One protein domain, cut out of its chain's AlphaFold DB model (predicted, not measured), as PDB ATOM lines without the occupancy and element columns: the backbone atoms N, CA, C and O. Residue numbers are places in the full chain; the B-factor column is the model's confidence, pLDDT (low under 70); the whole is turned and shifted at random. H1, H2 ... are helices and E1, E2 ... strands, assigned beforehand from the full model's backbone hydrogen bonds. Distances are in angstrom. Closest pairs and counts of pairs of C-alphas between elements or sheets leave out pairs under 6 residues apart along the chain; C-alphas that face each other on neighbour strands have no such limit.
ATOM      1  N   PRO A   2      12.276  15.280  14.438       86.75
ATOM      2  CA  PRO A   2      12.518  16.365  15.383       86.75
ATOM      3  C   PRO A   2      13.524  15.957  16.471       86.75
ATOM      4  O   PRO A   2      13.769  14.768  16.696       86.75
ATOM      5  N   ILE A   3      14.094  16.944  17.162       90.06
ATOM      6  CA  ILE A   3      15.055  16.742  18.256       90.06
ATOM      7  C   ILE A   3      14.608  17.472  19.524       90.06
ATOM      8  O   ILE A   3      13.850  18.441  19.475       90.06
ATOM      9  N   CYS A   4      15.121  17.037  20.672       91.94
ATOM     10  CA  CYS A   4      14.983  17.788  21.913       91.94
ATOM     11  C   CYS A   4      15.828  19.074  21.870       91.94
ATOM     12  O   CYS A   4      17.039  19.016  21.649       91.94
ATOM     13  N   ILE A   5      15.216  20.230  22.146       91.56
ATOM     14  CA  ILE A   5      15.896  21.537  22.130       91.56
ATOM     15  C   ILE A   5      16.963  21.679  23.225       91.56
ATOM     16  O   ILE A   5      17.899  22.460  23.069       91.56
ATOM     17  N   GLU A   6      16.864  20.908  24.311       90.44
ATOM     18  CA  GLU A   6      17.814  20.959  25.429       90.44
ATOM     19  C   GLU A   6      19.027  20.039  25.196       90.44
ATOM     20  O   GLU A   6      20.170  20.488  25.281       90.44
ATOM     21  N   CYS A   7      18.800  18.766  24.839       90.50
ATOM     22  CA  CYS A   7      19.863  17.748  24.759       90.50
ATOM     23  C   CYS A   7      20.155  17.189  23.353       90.50
ATOM     24  O   CYS A   7      20.906  16.224  23.245       90.50
ATOM     25  N   GLN A   8      19.550  17.736  22.291       88.62
ATOM     26  CA  GLN A   8      19.700  17.304  20.884       88.62
ATOM     27  C   GLN A   8      19.325  15.834  20.586       88.62
ATOM     28  O   GLN A   8      19.410  15.400  19.439       88.62
ATOM     29  N   TYR A   9      18.847  15.071  21.574       90.44
ATOM     30  CA  TYR A   9      18.415  13.687  21.385       90.44
ATOM     31  C   TYR A   9      17.230  13.610  20.398       90.44
ATOM     32  O   TYR A   9      16.279  14.387  20.552       90.44
ATOM     33  N   PRO A  10      17.247  12.702  19.403       90.31
ATOM     34  CA  PRO A  10      16.175  12.579  18.418       90.31
ATOM     35  C   PRO A  10      14.887  12.045  19.053       90.31
ATOM     36  O   PRO A  10      14.904  11.114  19.857       90.31
ATOM     37  N   VAL A  11      13.746  12.616  18.668       90.06
ATOM     38  CA  VAL A  11      12.427  12.270  19.216       90.06
ATOM     39  C   VAL A  11      11.477  11.919  18.068       90.06
ATOM     40  O   VAL A  11      11.601  12.440  16.963       90.06
ATOM     41  N   GLN A  12      10.526  11.014  18.306       86.50
ATOM     42  CA  GLN A  12       9.527  10.641  17.295       86.50
ATOM     43  C   GLN A  12       8.456  11.732  17.130       86.50
ATOM     44  O   GLN A  12       8.163  12.151  16.012       86.50
ATOM     45  N   THR A  13       7.919  12.230  18.246       87.62
ATOM     46  CA  THR A  13       6.895  13.281  18.311       87.62
ATOM     47  C   THR A  13       7.285  14.328  19.355       87.62
ATOM     48  O   THR A  13       7.801  13.993  20.418       87.62
ATOM     49  N   LEU A  14       7.062  15.612  19.057       88.44
ATOM     50  CA  LEU A  14       7.301  16.708  20.011       88.44
ATOM     51  C   LEU A  14       6.108  16.944  20.936       88.44
ATOM     52  O   LEU A  14       6.279  17.357  22.078       88.44
ATOM     53  N   TRP A  15       4.908  16.667  20.439       87.94
ATOM     54  CA  TRP A  15       3.635  16.867  21.111       87.94
ATOM     55  C   TRP A  15       2.624  15.829  20.620       87.94
ATOM     56  O   TRP A  15       2.815  15.217  19.564       87.94
ATOM     57  N   THR A  16       1.562  15.628  21.393       85.06
ATOM     58  CA  THR A  16       0.402  14.803  21.028       85.06
ATOM     59  C   THR A  16      -0.863  15.644  21.104       85.06
ATOM     60  O   THR A  16      -1.093  16.287  22.129       85.06
ATOM     61  N   GLU A  17      -1.678  15.630  20.051       81.50
ATOM     62  CA  GLU A  17      -3.015  16.233  20.065       81.50
ATOM     63  C   GLU A  17      -4.013  15.294  20.741       81.50
ATOM     64  O   GLU A  17      -4.053  14.102  20.424       81.50
ATOM     65  N   TYR A  18      -4.851  15.827  21.628       75.75
ATOM     66  CA  TYR A  18      -6.005  15.109  22.153       75.75
ATOM     67  C   TYR A  18      -7.280  15.601  21.467       75.75
ATOM     68  O   TYR A  18      -7.904  16.574  21.885       75.75
ATOM     69  N   THR A  19      -7.695  14.892  20.417       64.06
ATOM     70  CA  THR A  19      -8.966  15.104  19.709       64.06
ATOM     71  C   THR A  19     -10.151  14.563  20.525       64.06
ATOM     72  O   THR A  19     -10.798  13.588  20.147       64.06
ATOM     73  N   GLY A  20     -10.429  15.177  21.680       58.09
ATOM     74  CA  GLY A  20     -11.408  14.670  22.646       58.09
ATOM     75  C   GLY A  20     -12.176  15.745  23.416       58.09
ATOM     76  O   GLY A  20     -11.649  16.311  24.364       58.09
ATOM     77  N   ALA A  21     -13.460  15.882  23.061       51.28
ATOM     78  CA  ALA A  21     -14.543  16.578  23.773       51.28
ATOM     79  C   ALA A  21     -14.498  18.123  23.864       51.28
ATOM     80  O   ALA A  21     -13.789  18.698  24.682       51.28
ATOM     81  N   GLY A  22     -15.415  18.764  23.124       48.72
ATOM     82  CA  GLY A  22     -15.870  20.139  23.372       48.72
ATOM     83  C   GLY A  22     -15.479  21.147  22.294       48.72
ATOM     84  O   GLY A  22     -14.435  21.768  22.403       48.72
ATOM     85  N   ASP A  23     -16.376  21.348  21.327       51.38
ATOM     86  CA  ASP A  23     -16.583  22.577  20.543       51.38
ATOM     87  C   ASP A  23     -15.408  23.178  19.741       51.38
ATOM     88  O   ASP A  23     -14.290  23.351  20.211       51.38
ATOM     89  N   LYS A  24     -15.692  23.652  18.517       57.75
ATOM     90  CA  LYS A  24     -14.710  24.318  17.623       57.75
ATOM     91  C   LYS A  24     -14.145  25.652  18.162       57.75
ATOM     92  O   LYS A  24     -13.411  26.332  17.453       57.75
ATOM     93  N   SER A  25     -14.539  26.044  19.371       57.56
ATOM     94  CA  SER A  25     -14.096  27.228  20.107       57.56
ATOM     95  C   SER A  25     -13.144  26.912  21.264       57.56
ATOM     96  O   SER A  25     -12.581  27.849  21.825       57.56
ATOM     97  N   SER A  26     -12.954  25.640  21.644       52.62
ATOM     98  CA  SER A  26     -11.868  25.265  22.554       52.62
ATOM     99  C   SER A  26     -10.595  25.000  21.739       52.62
ATOM    100  O   SER A  26     -10.639  24.417  20.654       52.62
ATOM    101  N   GLY A  27      -9.462  25.531  22.204       55.44
ATOM    102  CA  GLY A  27      -8.197  25.444  21.474       55.44
ATOM    103  C   GLY A  27      -7.664  24.011  21.391       55.44
ATOM    104  O   GLY A  27      -7.969  23.180  22.245       55.44
ATOM    105  N   HIS A  28      -6.826  23.742  20.385       59.53
ATOM    106  CA  HIS A  28      -6.141  22.458  20.219       59.53
ATOM    107  C   HIS A  28      -5.425  22.051  21.517       59.53
ATOM    108  O   HIS A  28      -4.406  22.640  21.883       59.53
ATOM    109  N   ASN A  29      -5.953  21.042  22.213       74.75
ATOM    110  CA  ASN A  29      -5.373  20.539  23.453       74.75
ATOM    111  C   ASN A  29      -4.157  19.662  23.122       74.75
ATOM    112  O   ASN A  29      -4.253  18.439  22.960       74.75
ATOM    113  N   ILE A  30      -3.018  20.328  22.943       84.31
ATOM    114  CA  ILE A  30      -1.721  19.702  22.721       84.31
ATOM    115  C   ILE A  30      -1.030  19.440  24.056       84.31
ATOM    116  O   ILE A  30      -1.093  20.243  24.983       84.31
ATOM    117  N   ARG A  31      -0.334  18.308  24.150       87.12
ATOM    118  CA  ARG A  31       0.535  17.992  25.286       87.12
ATOM    119  C   ARG A  31       1.961  17.800  24.807       87.12
ATOM    120  O   ARG A  31       2.220  16.924  23.978       87.12
ATOM    121  N   LEU A  32       2.890  18.580  25.354       89.81
ATOM    122  CA  LEU A  32       4.317  18.437  25.072       89.81
ATOM    123  C   LEU A  32       4.846  17.069  25.523       89.81
ATOM    124  O   LEU A  32       4.560  16.580  26.618       89.81
ATOM    125  N   THR A  33       5.657  16.453  24.667       91.25
ATOM    126  CA  THR A  33       6.343  15.191  24.956       91.25
ATOM    127  C   THR A  33       7.547  15.455  25.857       91.25
ATOM    128  O   THR A  33       8.284  16.418  25.654       91.25
ATOM    129  N   VAL A  34       7.770  14.590  26.848       92.88
ATOM    130  CA  VAL A  34       8.944  14.647  27.732       92.88
ATOM    131  C   VAL A  34      10.085  13.819  27.134       92.88
ATOM    132  O   VAL A  34       9.886  12.684  26.692       92.88
ATOM    133  N   CYS A  35      11.292  14.379  27.113       93.75
ATOM    134  CA  CYS A  35      12.470  13.728  26.561       93.75
ATOM    135  C   CYS A  35      12.962  12.603  27.479       93.75
ATOM    136  O   CYS A  35      13.255  12.825  28.652       93.75
ATOM    137  N   ARG A  36      13.151  11.403  26.918       92.94
ATOM    138  CA  ARG A  36      13.647  10.226  27.657       92.94
ATOM    139  C   ARG A  36      15.100  10.347  28.134       92.94
ATOM    140  O   ARG A  36      15.495   9.582  29.003       92.94
ATOM    141  N   ASN A  37      15.885  11.265  27.562       93.62
ATOM    142  CA  ASN A  37      17.307  11.425  27.871       93.62
ATOM    143  C   ASN A  37      17.565  12.463  28.981       93.62
ATOM    144  O   ASN A  37      18.336  12.197  29.894       93.62
ATOM    145  N   CYS A  38      16.914  13.633  28.929       93.81
ATOM    146  CA  CYS A  38      17.123  14.716  29.905       93.81
ATOM    147  C   CYS A  38      15.941  14.975  30.858       93.81
ATOM    148  O   CYS A  38      16.052  15.834  31.729       93.81
ATOM    149  N   GLY A  39      14.796  14.305  30.683       91.12
ATOM    150  CA  GLY A  39      13.600  14.495  31.516       91.12
ATOM    151  C   GLY A  39      12.875  15.839  31.346       91.12
ATOM    152  O   GLY A  39      11.841  16.047  31.972       91.12
ATOM    153  N   GLN A  40      13.381  16.744  30.501       93.00
ATOM    154  CA  GLN A  40      12.740  18.022  30.168       93.00
ATOM    155  C   GLN A  40      11.742  17.863  29.014       93.00
ATOM    156  O   GLN A  40      11.803  16.891  28.257       93.00
ATOM    157  N   PHE A  41      10.840  18.831  28.836       92.75
ATOM    158  CA  PHE A  41       9.987  18.888  27.645       92.75
ATOM    159  C   PHE A  41      10.838  18.975  26.369       92.75
ATOM    160  O   PHE A  41      11.822  19.709  26.312       92.75
ATOM    161  N   CYS A  42      10.473  18.198  25.346       91.25
ATOM    162  CA  CYS A  42      11.256  18.075  24.117       91.25
ATOM    163  C   CYS A  42      11.404  19.413  23.389       91.25
ATOM    164  O   CYS A  42      12.486  19.707  22.887       91.25
ATOM    165  N   ASP A  43      10.334  20.205  23.344       92.12
ATOM    166  CA  ASP A  43      10.331  21.538  22.757       92.12
ATOM    167  C   ASP A  43       9.211  22.392  23.365       92.12
ATOM    168  O   ASP A  43       8.036  22.130  23.127       92.12
ATOM    169  N   LYS A  44       9.573  23.403  24.159       90.56
ATOM    170  CA  LYS A  44       8.611  24.336  24.771       90.56
ATOM    171  C   LYS A  44       8.068  25.372  23.785       90.56
ATOM    172  O   LYS A  44       6.970  25.879  23.982       90.56
ATOM    173  N   TYR A  45       8.818  25.703  22.732       89.88
ATOM    174  CA  TYR A  45       8.480  26.820  21.845       89.88
ATOM    175  C   TYR A  45       7.300  26.514  20.919       89.88
ATOM    176  O   TYR A  45       6.718  27.438  20.372       89.88
ATOM    177  N   VAL A  46       6.878  25.249  20.823       87.19
ATOM    178  CA  VAL A  46       5.639  24.836  20.138       87.19
ATOM    179  C   VAL A  46       4.392  25.547  20.692       87.19
ATOM    180  O   VAL A  46       3.466  25.814  19.935       87.19
ATOM    181  N   GLU A  47       4.366  25.865  21.990       87.19
ATOM    182  CA  GLU A  47       3.255  26.581  22.645       87.19
ATOM    183  C   GLU A  47       3.440  28.109  22.664       87.19
ATOM    184  O   GLU A  47       2.540  28.839  23.075       87.19
ATOM    185  N   HIS A  48       4.610  28.612  22.260       87.50
ATOM    186  CA  HIS A  48       4.941  30.031  22.355       87.50
ATOM    187  C   HIS A  48       4.540  30.775  21.078       87.50
ATOM    188  O   HIS A  48       4.840  30.340  19.970       87.50
ATOM    189  N   ASP A  49       3.926  31.949  21.235       84.94
ATOM    190  CA  ASP A  49       3.660  32.838  20.103       84.94
ATOM    191  C   ASP A  49       4.972  33.383  19.501       84.94
ATOM    192  O   ASP A  49       6.000  33.522  20.181       84.94
ATOM    193  N   PHE A  50       4.924  33.743  18.217       80.31
ATOM    194  CA  PHE A  50       6.051  34.227  17.422       80.31
ATOM    195  C   PHE A  50       6.796  35.395  18.076       80.31
ATOM    196  O   PHE A  50       8.004  35.519  17.890       80.31
ATOM    197  N   VAL A  64      15.919  28.171  21.290       88.88
ATOM    198  CA  VAL A  64      15.007  28.640  20.232       88.88
ATOM    199  C   VAL A  64      15.624  28.524  18.839       88.88
ATOM    200  O   VAL A  64      14.919  28.190  17.891       88.88
ATOM    201  N   TYR A  65      16.949  28.673  18.709       83.38
ATOM    202  CA  TYR A  65      17.643  28.324  17.466       83.38
ATOM    203  C   TYR A  65      17.436  26.842  17.123       83.38
ATOM    204  O   TYR A  65      17.105  26.524  15.984       83.38
ATOM    205  N   ARG A  66      17.561  25.925  18.096       87.12
ATOM    206  CA  ARG A  66      17.322  24.487  17.878       87.12
ATOM    207  C   ARG A  66      15.872  24.180  17.495       87.12
ATOM    208  O   ARG A  66      15.686  23.408  16.556       87.12
ATOM    209  N   HIS A  67      14.889  24.804  18.156       87.88
ATOM    210  CA  HIS A  67      13.474  24.758  17.760       87.88
ATOM    211  C   HIS A  67      13.308  25.173  16.292       87.88
ATOM    212  O   HIS A  67      12.908  24.364  15.451       87.88
ATOM    213  N   LEU A  68      13.714  26.407  15.969       82.06
ATOM    214  CA  LEU A  68      13.543  26.977  14.641       82.06
ATOM    215  C   LEU A  68      14.226  26.111  13.576       82.06
ATOM    216  O   LEU A  68      13.626  25.827  12.553       82.06
ATOM    217  N   LEU A  69      15.448  25.636  13.821       77.06
ATOM    218  CA  LEU A  69      16.233  24.870  12.849       77.06
ATOM    219  C   LEU A  69      15.729  23.445  12.613       77.06
ATOM    220  O   LEU A  69      15.576  23.034  11.464       77.06
ATOM    221  N   HIS A  70      15.516  22.677  13.680       77.25
ATOM    222  CA  HIS A  70      15.339  21.224  13.588       77.25
ATOM    223  C   HIS A  70      13.878  20.786  13.699       77.25
ATOM    224  O   HIS A  70      13.508  19.737  13.167       77.25
ATOM    225  N   ASN A  71      13.050  21.588  14.370       80.62
ATOM    226  CA  ASN A  71      11.660  21.250  14.661       80.62
ATOM    227  C   ASN A  71      10.678  22.003  13.747       80.62
ATOM    228  O   ASN A  71       9.639  21.436  13.402       80.62
ATOM    229  N   THR A  72      11.059  23.197  13.273       75.38
ATOM    230  CA  THR A  72      10.263  24.039  12.357       75.38
ATOM    231  C   THR A  72      10.829  24.023  10.921       75.38
ATOM    232  O   THR A  72      10.290  23.337  10.053       75.38
ATOM    233  N   LEU A  73      11.979  24.660  10.661       62.88
ATOM    234  CA  LEU A  73      12.578  24.840   9.321       62.88
ATOM    235  C   LEU A  73      13.074  23.544   8.646       62.88
ATOM    236  O   LEU A  73      13.262  23.518   7.432       62.88
ATOM    237  N   MET A  74      13.321  22.465   9.395       54.53
ATOM    238  CA  MET A  74      13.625  21.146   8.811       54.53
ATOM    239  C   MET A  74      12.376  20.339   8.431       54.53
ATOM    240  O   MET A  74      12.506  19.334   7.723       54.53
ATOM    241  N   ARG A  75      11.201  20.720   8.946       53.47
ATOM    242  CA  ARG A  75       9.940  19.982   8.797       53.47
ATOM    243  C   ARG A  75       9.142  20.459   7.590       53.47
ATOM    244  O   ARG A  75       8.544  19.637   6.901       53.47
ATOM    245  N   GLU A  76       9.165  21.757   7.335       53.28
ATOM    246  CA  GLU A  76       8.599  22.359   6.132       53.28
ATOM    247  C   GLU A  76       9.653  22.360   5.002       53.28
ATOM    248  O   GLU A  76      10.828  22.040   5.216       53.28
TER     249      GLU A  76
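What this domain is: This is residues 2 to 50 and 64 to 76 of the 370 residues of a protein of Sporothrix brasiliensis 5110 (UniProt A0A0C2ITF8). Little of this domain is regular structure: a narrow hairpin of two short strands, E1 and E2, reaches out from a body of loops, residues 2 to 14 and 33 to 50, with one short helix, H1, at the body's end. The tip, residues 22 to 27, stands free. The printed part has 62 residues, 15 of them in named elements, in the order E1, E2, H1; the class is mixed and the two-stranded sheet antiparallel. It is only just compact, close to loose, with a radius of gyration of the C-alphas of 12.7 A and spans of 37 by 24 by 17 A.

Where its parts are: E1 is residues 15 to 17, beginning at C-alpha 15 (3.635, 16.867, 21.111). E2 is residues 30 to 32. H1 is residues 64 to 72, 10.3 A long, ending at C-alpha 72 (10.263, 24.039, 12.357).

How they stand to each other: E1 and E2 form a hairpin, antiparallel at 159 degrees; N 16 and O 31 are within hydrogen-bond range at 3.0 A. E1 and H1 are apart. In H1, 4 of 5 O i to N i+4 pairs are within range.

The domain as a whole: C-alphas 7 and 23, the two farthest apart, are 37.0 A apart. Residues 51 to 63 are not printed; C-alphas 50 and 64 are 10.9 A apart across the cut. The link E1 to E2 is long. pLDDT is under 70 at residues 19 to 28 and 73 to 76.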